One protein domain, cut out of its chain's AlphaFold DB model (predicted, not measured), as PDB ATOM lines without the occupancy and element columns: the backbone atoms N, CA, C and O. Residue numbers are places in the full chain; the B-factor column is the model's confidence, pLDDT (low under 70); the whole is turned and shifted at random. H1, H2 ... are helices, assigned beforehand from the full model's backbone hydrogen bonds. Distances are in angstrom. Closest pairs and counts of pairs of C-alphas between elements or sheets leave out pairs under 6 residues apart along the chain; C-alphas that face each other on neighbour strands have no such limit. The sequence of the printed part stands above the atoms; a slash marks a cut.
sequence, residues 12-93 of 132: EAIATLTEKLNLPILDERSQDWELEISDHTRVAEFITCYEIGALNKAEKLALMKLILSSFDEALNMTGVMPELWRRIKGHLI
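This is residues 12 to 93 of the 132 residues of an uncharacterized protein of Paenibacillus typhae (UniProt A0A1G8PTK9). What does the model look like? A long helix, H4, runs through the middle, with H3 and H5 folding back along it in an up-and-down bundle of three, each running against the one before. H1 packs on residues 58 to 63 of H4 at a steep tilt, and the short H2 packs on residues 62 to 70. What is printed, and how compact is it? The printed part has 82 residues with five named helices, H1 to H5 in order, and no named strand: all helix. It is compact, with a radius of gyration of the C-alphas of 12.2 A and spans of 35 by 27 by 19 A.

Where do the first helices lie? H1, residues 12 to 20, begins at C-alpha 12 (51.642, 19.359, -24.360) and is 12.1 A long; H2, residues 33 to 36, is 5.2 A. What follows? H3, residues 43 to 52, is 14.5 A, H4, residues 57 to 78, is 30.4 A, and H5, residues 82 to 93, is 16.1 A, ending at C-alpha 93 (33.209, 5.151, -34.260).

What touches the hub, H4? H3 forms a helical hairpin with it, a shallow tilt of 26 degrees, opposite ways, the closest C-alphas being those of Val 43 and Ile 67, 5.8 A apart. H1 touches it at 58 degrees, closest at the C-alphas of Ala 13 and Glu 59, 4.7 A; H2 touches it, closest at those of Glu 34 and Leu 66, 4.4 A. Where is H5? Its residues 84 to 88 alone touch H3, with the C-alphas of Ala 44 and Leu 84 closest, 6.9 A; H4 is close but not clearly touching. Are the helix backbones in order? In H1, H3, H4 and H5 every O i to N i+4 pair is within hydrogen-bond range; H2 is too short for one, and its 1 O i to N i+3 pair is within range.

How large is it? The two farthest C-alphas, those of Glu 28 and Pro 82, are 36.0 A apart. Are there cuts, long links or weak spots? The printed part has no cut, the link from H1 to H2 is long, and no printed residue is under 70 in pLDDT.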
ATOM      1  N   GLU A  12      51.974  18.161 -23.587       94.75
ATOM      2  CA  GLU A  12      51.642  19.359 -24.360       94.75
ATOM      3  C   GLU A  12      50.141  19.435 -24.664       94.75
ATOM      4  O   GLU A  12      49.533  20.496 -24.527       94.75
ATOM      5  N   ALA A  13      49.528  18.303 -25.030       95.50
ATOM      6  CA  ALA A  13      48.082  18.203 -25.224       95.50
ATOM      7  C   ALA A  13      47.311  18.469 -23.924       95.50
ATOM      8  O   ALA A  13      46.343  19.224 -23.947       95.50
ATOM      9  N   ILE A  14      47.764  17.903 -22.798       94.75
ATOM     10  CA  ILE A  14      47.182  18.172 -21.476       94.75
ATOM     11  C   ILE A  14      47.274  19.664 -21.149       94.75
ATOM     12  O   ILE A  14      46.252  20.281 -20.881       94.75
ATOM     13  N   ALA A  15      48.463  20.269 -21.241       94.38
ATOM     14  CA  ALA A  15      48.654  21.688 -20.939       94.38
ATOM     15  C   ALA A  15      47.756  22.583 -21.810       94.38
ATOM     16  O   ALA A  15      47.079  23.478 -21.308       94.38
ATOM     17  N   THR A  16      47.684  22.279 -23.107       96.19
ATOM     18  CA  THR A  16      46.855  23.025 -24.055       96.19
ATOM     19  C   THR A  16      45.362  22.889 -23.747       96.19
ATOM     20  O   THR A  16      44.627  23.875 -23.814       96.19
ATOM     21  N   LEU A  17      44.885  21.689 -23.394       97.19
ATOM     22  CA  LEU A  17      43.494  21.482 -22.986       97.19
ATOM     23  C   LEU A  17      43.187  22.158 -21.650       97.19
ATOM     24  O   LEU A  17      42.130  22.769 -21.528       97.19
ATOM     25  N   THR A  18      44.111  22.109 -20.688       96.00
ATOM     26  CA  THR A  18      43.975  22.784 -19.394       96.00
ATOM     27  C   THR A  18      43.749  24.278 -19.568       96.00
ATOM     28  O   THR A  18      42.835  24.829 -18.958       96.00
ATOM     29  N   GLU A  19      44.495  24.922 -20.463       95.69
ATOM     30  CA  GLU A  19      44.275  26.328 -20.806       95.69
ATOM     31  C   GLU A  19      42.948  26.542 -21.552       95.69
ATOM     32  O   GLU A  19      42.145  27.388 -21.158       95.69
ATOM     33  N   LYS A  20      42.682  25.764 -22.613       95.75
ATOM     34  CA  LYS A  20      41.483  25.916 -23.465       95.75
ATOM     35  C   LYS A  20      40.172  25.744 -22.700       95.75
ATOM     36  O   LYS A  20      39.194  26.412 -23.025       95.75
ATOM     37  N   LEU A  21      40.148  24.825 -21.741       96.88
ATOM     38  CA  LEU A  21      38.966  24.442 -20.971       96.88
ATOM     39  C   LEU A  21      39.000  24.993 -19.542       96.88
ATOM     40  O   LEU A  21      38.121  24.656 -18.752       96.88
ATOM     41  N   ASN A  22      39.984  25.826 -19.190       96.81
ATOM     42  CA  ASN A  22      40.145  26.361 -17.836       96.81
ATOM     43  C   ASN A  22      40.043  25.251 -16.764       96.81
ATOM     44  O   ASN A  22      39.224  25.322 -15.843       96.81
ATOM     45  N   LEU A  23      40.803  24.170 -16.959       96.62
ATOM     46  CA  LEU A  23      40.816  23.008 -16.065       96.62
ATOM     47  C   LEU A  23      41.768  23.261 -14.885       96.62
ATOM     48  O   LEU A  23      42.678  24.091 -14.992       96.62
ATOM     49  N   PRO A  24      41.595  22.552 -13.758       93.94
ATOM     50  CA  PRO A  24      42.566  22.588 -12.674       93.94
ATOM     51  C   PRO A  24      43.964  22.191 -13.162       93.94
ATOM     52  O   PRO A  24      44.131  21.230 -13.916       93.94
ATOM     53  N   ILE A  25      44.981  22.925 -12.708       91.25
ATOM     54  CA  ILE A  25      46.378  22.538 -12.912       91.25
ATOM     55  C   ILE A  25      46.726  21.524 -11.826       91.25
ATOM     56  O   ILE A  25      46.710  21.856 -10.641       91.25
ATOM     57  N   LEU A  26      47.032  20.300 -12.243       88.75
ATOM     58  CA  LEU A  26      47.466  19.229 -11.352       88.75
ATOM     59  C   LEU A  26      48.980  19.291 -11.123       88.75
ATOM     60  O   LEU A  26      49.719  19.887 -11.912       88.75
ATOM     61  N   ASP A  27      49.441  18.684 -10.032       87.38
ATOM     62  CA  ASP A  27      50.866  18.617  -9.718       87.38
ATOM     63  C   ASP A  27      51.586  17.478 -10.469       87.38
ATOM     64  O   ASP A  27      50.983  16.657 -11.157       87.38
ATOM     65  N   GLU A  28      52.915  17.430 -10.352       81.50
ATOM     66  CA  GLU A  28      53.758  16.456 -11.060       81.50
ATOM     67  C   GLU A  28      53.550  14.994 -10.628       81.50
ATOM     68  O   GLU A  28      54.078  14.089 -11.276       81.50
ATOM     69  N   ARG A  29      52.833  14.751  -9.524       83.50
ATOM     70  CA  ARG A  29      52.516  13.411  -9.014       83.50
ATOM     71  C   ARG A  29      51.179  12.891  -9.521       83.50
ATOM     72  O   ARG A  29      50.907  11.716  -9.286       83.50
ATOM     73  N   SER A  30      50.395  13.734 -10.190       83.75
ATOM     74  CA  SER A  30      49.140  13.348 -10.823       83.75
ATOM     75  C   SER A  30      49.343  12.178 -11.784       83.75
ATOM     76  O   SER A  30      50.282  12.166 -12.592       83.75
ATOM     77  N   GLN A  31      48.475  11.179 -11.671       79.31
ATOM     78  CA  GLN A  31      48.420  10.016 -12.550       79.31
ATOM     79  C   GLN A  31      47.023   9.938 -13.155       79.31
ATOM     80  O   GLN A  31      46.048  10.292 -12.511       79.31
ATOM     81  N   ASP A  32      46.932   9.493 -14.409       87.12
ATOM     82  CA  ASP A  32      45.649   9.385 -15.115       87.12
ATOM     83  C   ASP A  32      44.851  10.699 -15.081       87.12
ATOM     84  O   ASP A  32      43.737  10.765 -14.572       87.12
ATOM     85  N   TRP A  33      45.451  11.762 -15.635       92.81
ATOM     86  CA  TRP A  33      44.919  13.132 -15.652       92.81
ATOM     87  C   TRP A  33      43.404  13.202 -15.892       92.81
ATOM     88  O   TRP A  33      42.704  13.890 -15.160       92.81
ATOM     89  N   GLU A  34      42.878  12.461 -16.870       93.81
ATOM     90  CA  GLU A  34      41.448  12.428 -17.194       93.81
ATOM     91  C   GLU A  34      40.521  11.953 -16.060       93.81
ATOM     92  O   GLU A  34      39.344  12.311 -16.068       93.81
ATOM     93  N   LEU A  35      41.024  11.135 -15.130       93.62
ATOM     94  CA  LEU A  35      40.296  10.634 -13.963       93.62
ATOM     95  C   LEU A  35      40.365  11.624 -12.799       93.62
ATOM     96  O   LEU A  35      39.444  11.705 -12.001       93.62
ATOM     97  N   GLU A  36      41.457  12.380 -12.676       94.88
ATOM     98  CA  GLU A  36      41.617  13.355 -11.590       94.88
ATOM     99  C   GLU A  36      40.859  14.667 -11.847       94.88
ATOM    100  O   GLU A  36      40.492  15.366 -10.903       94.88
ATOM    101  N   ILE A  37      40.640  15.021 -13.116       95.88
ATOM    102  CA  ILE A  37      39.937  16.253 -13.520       95.88
ATOM    103  C   ILE A  37      38.584  15.999 -14.179       95.88
ATOM    104  O   ILE A  37      38.024  16.921 -14.784       95.88
ATOM    105  N   SER A  38      38.068  14.772 -14.111       96.75
ATOM    106  CA  SER A  38      36.708  14.493 -14.554       96.75
ATOM    107  C   SER A  38      35.708  15.391 -13.841       96.75
ATOM    108  O   SER A  38      35.867  15.778 -12.683       96.75
ATOM    109  N   ASP A  39      34.688  15.789 -14.594       97.69
ATOM    110  CA  ASP A  39      33.608  16.603 -14.067       97.69
ATOM    111  C   ASP A  39      32.307  16.269 -14.791       97.69
ATOM    112  O   ASP A  39      32.033  16.737 -15.905       97.69
ATOM    113  N   HIS A  40      31.468  15.486 -14.115       97.38
ATOM    114  CA  HIS A  40      30.130  15.124 -14.580       97.38
ATOM    115  C   HIS A  40      29.247  16.310 -15.023       97.38
ATOM    116  O   HIS A  40      28.354  16.134 -15.854       97.38
ATOM    117  N   THR A  41      29.485  17.533 -14.528       97.50
ATOM    118  CA  THR A  41      28.687  18.714 -14.896       97.50
ATOM    119  C   THR A  41      29.114  19.333 -16.226       97.50
ATOM    120  O   THR A  41      28.355  20.106 -16.817       97.50
ATOM    121  N   ARG A  42      30.303  18.981 -16.733       98.31
ATOM    122  CA  ARG A  42      30.938  19.627 -17.892       98.31
ATOM    123  C   ARG A  42      30.998  18.756 -19.143       98.31
ATOM    124  O   ARG A  42      31.472  19.214 -20.180       98.31
ATOM    125  N   VAL A  43      30.443  17.541 -19.117       98.44
ATOM    126  CA  VAL A  43      30.474  16.604 -20.260       98.44
ATOM    127  C   VAL A  43      29.999  17.258 -21.567       98.44
ATOM    128  O   VAL A  43      30.646  17.133 -22.605       98.44
ATOM    129  N   ALA A  44      28.893  18.008 -21.531       98.25
ATOM    130  CA  ALA A  44      28.357  18.681 -22.718       98.25
ATOM    131  C   ALA A  44      29.292  19.776 -23.268       98.25
ATOM    132  O   ALA A  44      29.381  19.957 -24.488       98.25
ATOM    133  N   GLU A  45      29.995  20.490 -22.387       98.44
ATOM    134  CA  GLU A  45      31.012  21.480 -22.750       98.44
ATOM    135  C   GLU A  45      32.204  20.792 -23.422       98.44
ATOM    136  O   GLU A  45      32.609  21.190 -24.516       98.44
ATOM    137  N   PHE A  46      32.708  19.710 -22.825       98.62
ATOM    138  CA  PHE A  46      33.844  18.955 -23.352       98.62
ATOM    139  C   PHE A  46      33.554  18.357 -24.732       98.62
ATOM    140  O   PHE A  46      34.369  18.515 -25.641       98.62
ATOM    141  N   ILE A  47      32.374  17.759 -24.940       98.56
ATOM    142  CA  ILE A  47      31.969  17.252 -26.265       98.56
ATOM    143  C   ILE A  47      31.896  18.397 -27.281       98.56
ATOM    144  O   ILE A  47      32.344  18.254 -28.416       98.56
ATOM    145  N   THR A  48      31.365  19.554 -26.883       98.25
ATOM    146  CA  THR A  48      31.286  20.717 -27.776       98.25
ATOM    147  C   THR A  48      32.685  21.200 -28.164       98.25
ATOM    148  O   THR A  48      32.936  21.432 -29.343       98.25
ATOM    149  N   CYS A  49      33.619  21.270 -27.210       98.06
ATOM    150  CA  CYS A  49      35.023  21.580 -27.482       98.06
ATOM    151  C   CYS A  49      35.667  20.557 -28.432       98.06
ATOM    152  O   CYS A  49      36.377  20.950 -29.354       98.06
ATOM    153  N   TYR A  50      35.371  19.266 -28.266       98.44
ATOM    154  CA  TYR A  50      35.852  18.207 -29.156       98.44
ATOM    155  C   TYR A  50      35.355  18.378 -30.600       98.44
ATOM    156  O   TYR A  50      36.104  18.159 -31.550       98.44
ATOM    157  N   GLU A  51      34.096  18.783 -30.769       97.88
ATOM    158  CA  GLU A  51      33.439  18.896 -32.074       97.88
ATOM    159  C   GLU A  51      33.860  20.129 -32.873       97.88
ATOM    160  O   GLU A  51      34.024  20.041 -34.090       97.88
ATOM    161  N   ILE A  52      34.005  21.279 -32.209       96.94
ATOM    162  CA  ILE A  52      34.261  22.561 -32.889       96.94
ATOM    163  C   ILE A  52      35.696  23.062 -32.703       96.94
ATOM    164  O   ILE A  52      36.113  24.009 -33.370       96.94
ATOM    165  N   GLY A  53      36.446  22.466 -31.776       93.44
ATOM    166  CA  GLY A  53      37.808  22.860 -31.460       93.44
ATOM    167  C   GLY A  53      38.791  22.477 -32.562       93.44
ATOM    168  O   GLY A  53      38.757  21.380 -33.119       93.44
ATOM    169  N   ALA A  54      39.737  23.373 -32.841       94.88
ATOM    170  CA  ALA A  54      40.922  23.031 -33.617       94.88
ATOM    171  C   ALA A  54      41.860  22.187 -32.739       94.88
ATOM    172  O   ALA A  54      42.677  22.747 -32.006       94.88
ATOM    173  N   LEU A  55      41.679  20.862 -32.785       96.69
ATOM    174  CA  LEU A  55      42.421  19.890 -31.983       96.69
ATOM    175  C   LEU A  55      43.350  19.032 -32.846       96.69
ATOM    176  O   LEU A  55      42.948  18.488 -33.880       96.69
ATOM    177  N   ASN A  56      44.587  18.862 -32.393       95.12
ATOM    178  CA  ASN A  56      45.500  17.866 -32.938       95.12
ATOM    179  C   ASN A  56      45.140  16.449 -32.434       95.12
ATOM    180  O   ASN A  56      44.259  16.266 -31.594       95.12
ATOM    181  N   LYS A  57      45.811  15.410 -32.950       94.94
ATOM    182  CA  LYS A  57      45.495  14.010 -32.595       94.94
ATOM    183  C   LYS A  57      45.689  13.697 -31.106       94.94
ATOM    184  O   LYS A  57      44.876  12.972 -30.541       94.94
ATOM    185  N   ALA A  58      46.739  14.228 -30.479       95.31
ATOM    186  CA  ALA A  58      47.006  13.998 -29.061       95.31
ATOM    187  C   ALA A  58      45.971  14.712 -28.176       95.31
ATOM    188  O   ALA A  58      45.498  14.133 -27.202       95.31
ATOM    189  N   GLU A  59      45.559  15.925 -28.556       97.06
ATOM    190  CA  GLU A  59      44.478  16.671 -27.897       97.06
ATOM    191  C   GLU A  59      43.125  15.974 -28.054       97.06
ATOM    192  O   GLU A  59      42.393  15.857 -27.078       97.06
ATOM    193  N   LYS A  60      42.801  15.451 -29.245       97.62
ATOM    194  CA  LYS A  60      41.587  14.646 -29.443       97.62
ATOM    195  C   LYS A  60      41.577  13.421 -28.537       97.62
ATOM    196  O   LYS A  60      40.579  13.163 -27.872       97.62
ATOM    197  N   LEU A  61      42.681  12.675 -28.495       96.75
ATOM    198  CA  LEU A  61      42.776  11.504 -27.631       96.75
ATOM    199  C   LEU A  61      42.571  11.891 -26.161       96.75
ATOM    200  O   LEU A  61      41.722  11.307 -25.496       96.75
ATOM    201  N   ALA A  62      43.305  12.896 -25.678       96.88
ATOM    202  CA  ALA A  62      43.230  13.361 -24.296       96.88
ATOM    203  C   ALA A  62      41.824  13.853 -23.924       96.88
ATOM    204  O   ALA A  62      41.268  13.436 -22.908       96.88
ATOM    205  N   LEU A  63      41.213  14.680 -24.777       98.38
ATOM    206  CA  LEU A  63      39.882  15.219 -24.528       98.38
ATOM    207  C   LEU A  63      38.808  14.131 -24.572       98.38
ATOM    208  O   LEU A  63      37.901  14.156 -23.749       98.38
ATOM    209  N   MET A  64      38.907  13.149 -25.473       98.50
ATOM    210  CA  MET A  64      37.969  12.025 -25.464       98.50
ATOM    211  C   MET A  64      38.099  11.205 -24.177       98.50
ATOM    212  O   MET A  64      37.081  10.874 -23.586       98.50
ATOM    213  N   LYS A  65      39.317  10.917 -23.696       97.94
ATOM    214  CA  LYS A  65      39.496  10.207 -22.415       97.94
ATOM    215  C   LYS A  65      38.852  10.974 -21.249       97.94
ATOM    216  O   LYS A  65      38.130  10.364 -20.465       97.94
ATOM    217  N   LEU A  66      39.017  12.300 -21.203       98.44
ATOM    218  CA  LEU A  66      38.341  13.166 -20.226       98.44
ATOM    219  C   LEU A  66      36.813  13.133 -20.357       98.44
ATOM    220  O   LEU A  66      36.111  13.049 -19.349       98.44
ATOM    221  N   ILE A  67      36.289  13.177 -21.586       98.69
ATOM    222  CA  ILE A  67      34.850  13.066 -21.855       98.69
ATOM    223  C   ILE A  67      34.309  11.742 -21.318       98.69
ATOM    224  O   ILE A  67      33.276  11.755 -20.663       98.69
ATOM    225  N   LEU A  68      34.987  10.619 -21.581       98.56
ATOM    226  CA  LEU A  68      34.541   9.300 -21.127       98.56
ATOM    227  C   LEU A  68      34.567   9.183 -19.603       98.56
ATOM    228  O   LEU A  68      33.571   8.752 -19.037       98.56
ATOM    229  N   SER A  69      35.644   9.636 -18.956       98.06
ATOM    230  CA  SER A  69      35.749   9.660 -17.491       98.06
ATOM    231  C   SER A  69      34.634  10.501 -16.854       98.06
ATOM    232  O   SER A  69      33.879  10.036 -16.005       98.06
ATOM    233  N   SER A  70      34.432  11.721 -17.358       98.44
ATOM    234  CA  SER A  70      33.373  12.614 -16.869       98.44
ATOM    235  C   SER A  70      31.969  12.068 -17.153       98.44
ATOM    236  O   SER A  70      31.028  12.324 -16.407       98.44
ATOM    237  N   PHE A  71      31.801  11.338 -18.258       98.50
ATOM    238  CA  PHE A  71      30.529  10.725 -18.617       98.50
ATOM    239  C   PHE A  71      30.215   9.501 -17.751       98.50
ATOM    240  O   PHE A  71      29.057   9.324 -17.385       98.50
ATOM    241  N   ASP A  72      31.220   8.708 -17.379       97.94
ATOM    242  CA  ASP A  72      31.086   7.619 -16.408       97.94
ATOM    243  C   ASP A  72      30.583   8.142 -15.050       97.94
ATOM    244  O   ASP A  72      29.563   7.678 -14.536       97.94
ATOM    245  N   GLU A  73      31.195   9.215 -14.537       97.44
ATOM    246  CA  GLU A  73      30.705   9.899 -13.335       97.44
ATOM    247  C   GLU A  73      29.273  10.423 -13.504       97.44
ATOM    248  O   GLU A  73      28.454  10.329 -12.587       97.44
ATOM    249  N   ALA A  74      28.943  10.981 -14.673       97.38
ATOM    250  CA  ALA A  74      27.603  11.490 -14.950       97.38
ATOM    251  C   ALA A  74      26.548  10.380 -14.966       97.38
ATOM    252  O   ALA A  74      25.453  10.592 -14.437       97.38
ATOM    253  N   LEU A  75      26.869   9.203 -15.509       96.94
ATOM    254  CA  LEU A  75      25.994   8.032 -15.459       96.94
ATOM    255  C   LEU A  75      25.722   7.616 -14.009       96.94
ATOM    256  O   LEU A  75      24.559   7.427 -13.650       96.94
ATOM    257  N   ASN A  76      26.757   7.584 -13.165       94.69
ATOM    258  CA  ASN A  76      26.626   7.256 -11.742       94.69
ATOM    259  C   ASN A  76      25.766   8.285 -10.979       94.69
ATOM    260  O   ASN A  76      24.885   7.938 -10.194       94.69
ATOM    261  N   MET A  77      26.004   9.579 -11.215       94.56
ATOM    262  CA  MET A  77      25.407  10.661 -10.420       94.56
ATOM    263  C   MET A  77      24.016  11.091 -10.900       94.56
ATOM    264  O   MET A  77      23.178  11.505 -10.098       94.56
ATOM    265  N   THR A  78      23.777  11.059 -12.212       93.25
ATOM    266  CA  THR A  78      22.571  11.627 -12.844       93.25
ATOM    267  C   THR A  78      21.759  10.605 -13.637       93.25
ATOM    268  O   THR A  78      20.606  10.874 -13.979       93.25
ATOM    269  N   GLY A  79      22.319   9.418 -13.885       92.81
ATOM    270  CA  GLY A  79      21.695   8.358 -14.664       92.81
ATOM    271  C   GLY A  79      21.913   8.498 -16.171       92.81
ATOM    272  O   GLY A  79      22.805   9.189 -16.657       92.81
ATOM    273  N   VAL A  80      21.081   7.797 -16.939       90.56
ATOM    274  CA  VAL A  80      21.242   7.645 -18.390       90.56
ATOM    275  C   VAL A  80      21.038   8.971 -19.132       90.56
ATOM    276  O   VAL A  80      19.977   9.588 -19.042       90.56
ATOM    277  N   MET A  81      22.009   9.354 -19.971       95.00
ATOM    278  CA  MET A  81      21.951  10.558 -20.817       95.00
ATOM    279  C   MET A  81      22.117  10.195 -22.311       95.00
ATOM    280  O   MET A  81      23.216  10.309 -22.869       95.00
ATOM    281  N   PRO A  82      21.043   9.764 -23.009       96.00
ATOM    282  CA  PRO A  82      21.146   9.164 -24.345       96.00
ATOM    283  C   PRO A  82      21.750  10.087 -25.403       96.00
ATOM    284  O   PRO A  82      22.474   9.633 -26.286       96.00
ATOM    285  N   GLU A  83      21.463  11.387 -25.323       97.12
ATOM    286  CA  GLU A  83      21.928  12.358 -26.314       97.12
ATOM    287  C   GLU A  83      23.438  12.612 -26.218       97.12
ATOM    288  O   GLU A  83      24.112  12.713 -27.245       97.12
ATOM    289  N   LEU A  84      23.992  12.650 -25.001       97.81
ATOM    290  CA  LEU A  84      25.439  12.764 -24.815       97.81
ATOM    291  C   LEU A  84      26.137  11.494 -25.295       97.81
ATOM    292  O   LEU A  84      27.074  11.586 -26.088       97.81
ATOM    293  N   TRP A  85      25.621  10.317 -24.920       98.25
ATOM    294  CA  TRP A  85      26.169   9.052 -25.408       98.25
ATOM    295  C   TRP A  85      26.138   8.963 -26.935       98.25
ATOM    296  O   TRP A  85      27.130   8.579 -27.546       98.25
ATOM    297  N   ARG A  86      25.038   9.367 -27.580       98.19
ATOM    298  CA  ARG A  86      24.917   9.359 -29.046       98.19
ATOM    299  C   ARG A  86      26.032  10.166 -29.715       98.19
ATOM    300  O   ARG A  86      26.585   9.710 -30.718       98.19
ATOM    301  N   ARG A  87      26.374  11.339 -29.168       98.38
ATOM    302  CA  ARG A  87      27.481  12.177 -29.662       98.38
ATOM    303  C   ARG A  87      28.835  11.509 -29.423       98.38
ATOM    304  O   ARG A  87      29.599  11.358 -30.372       98.38
ATOM    305  N   ILE A  88      29.095  11.044 -28.198       98.50
ATOM    306  CA  ILE A  88      30.332  10.337 -27.820       98.50
ATOM    307  C   ILE A  88      30.563   9.122 -28.728       98.50
ATOM    308  O   ILE A  88      31.594   9.026 -29.391       98.50
ATOM    309  N   LYS A  89      29.566   8.236 -28.827       98.25
ATOM    310  CA  LYS A  89      29.572   7.045 -29.684       98.25
ATOM    311  C   LYS A  89      29.885   7.392 -31.137       98.25
ATOM    312  O   LYS A  89      30.688   6.704 -31.761       98.25
ATOM    313  N   GLY A  90      29.283   8.458 -31.671       97.75
ATOM    314  CA  GLY A  90      29.564   8.933 -33.026       97.75
ATOM    315  C   GLY A  90      31.050   9.219 -33.248       97.75
ATOM    316  O   GLY A  90      31.622   8.751 -34.227       97.75
ATOM    317  N   HIS A  91      31.698   9.916 -32.314       98.00
ATOM    318  CA  HIS A  91      33.129  10.232 -32.403       98.00
ATOM    319  C   HIS A  91      34.029   9.013 -32.213       98.00
ATOM    320  O   HIS A  91      34.986   8.852 -32.970       98.00
ATOM    321  N   LEU A  92      33.702   8.130 -31.264       97.75
ATOM    322  CA  LEU A  92      34.440   6.881 -31.046       97.75
ATOM    323  C   LEU A  92      34.451   5.999 -32.300       97.75
ATOM    324  O   LEU A  92      35.469   5.393 -32.611       97.75
ATOM    325  N   ILE A  93      33.335   5.944 -33.031       96.38
ATOM    326  CA  ILE A  93      33.209   5.151 -34.260       96.38
ATOM    327  C   ILE A  93      33.857   5.859 -35.457       96.38
ATOM    328  O   ILE A  93      34.468   5.201 -36.296       96.38
TER     329      ILE A  93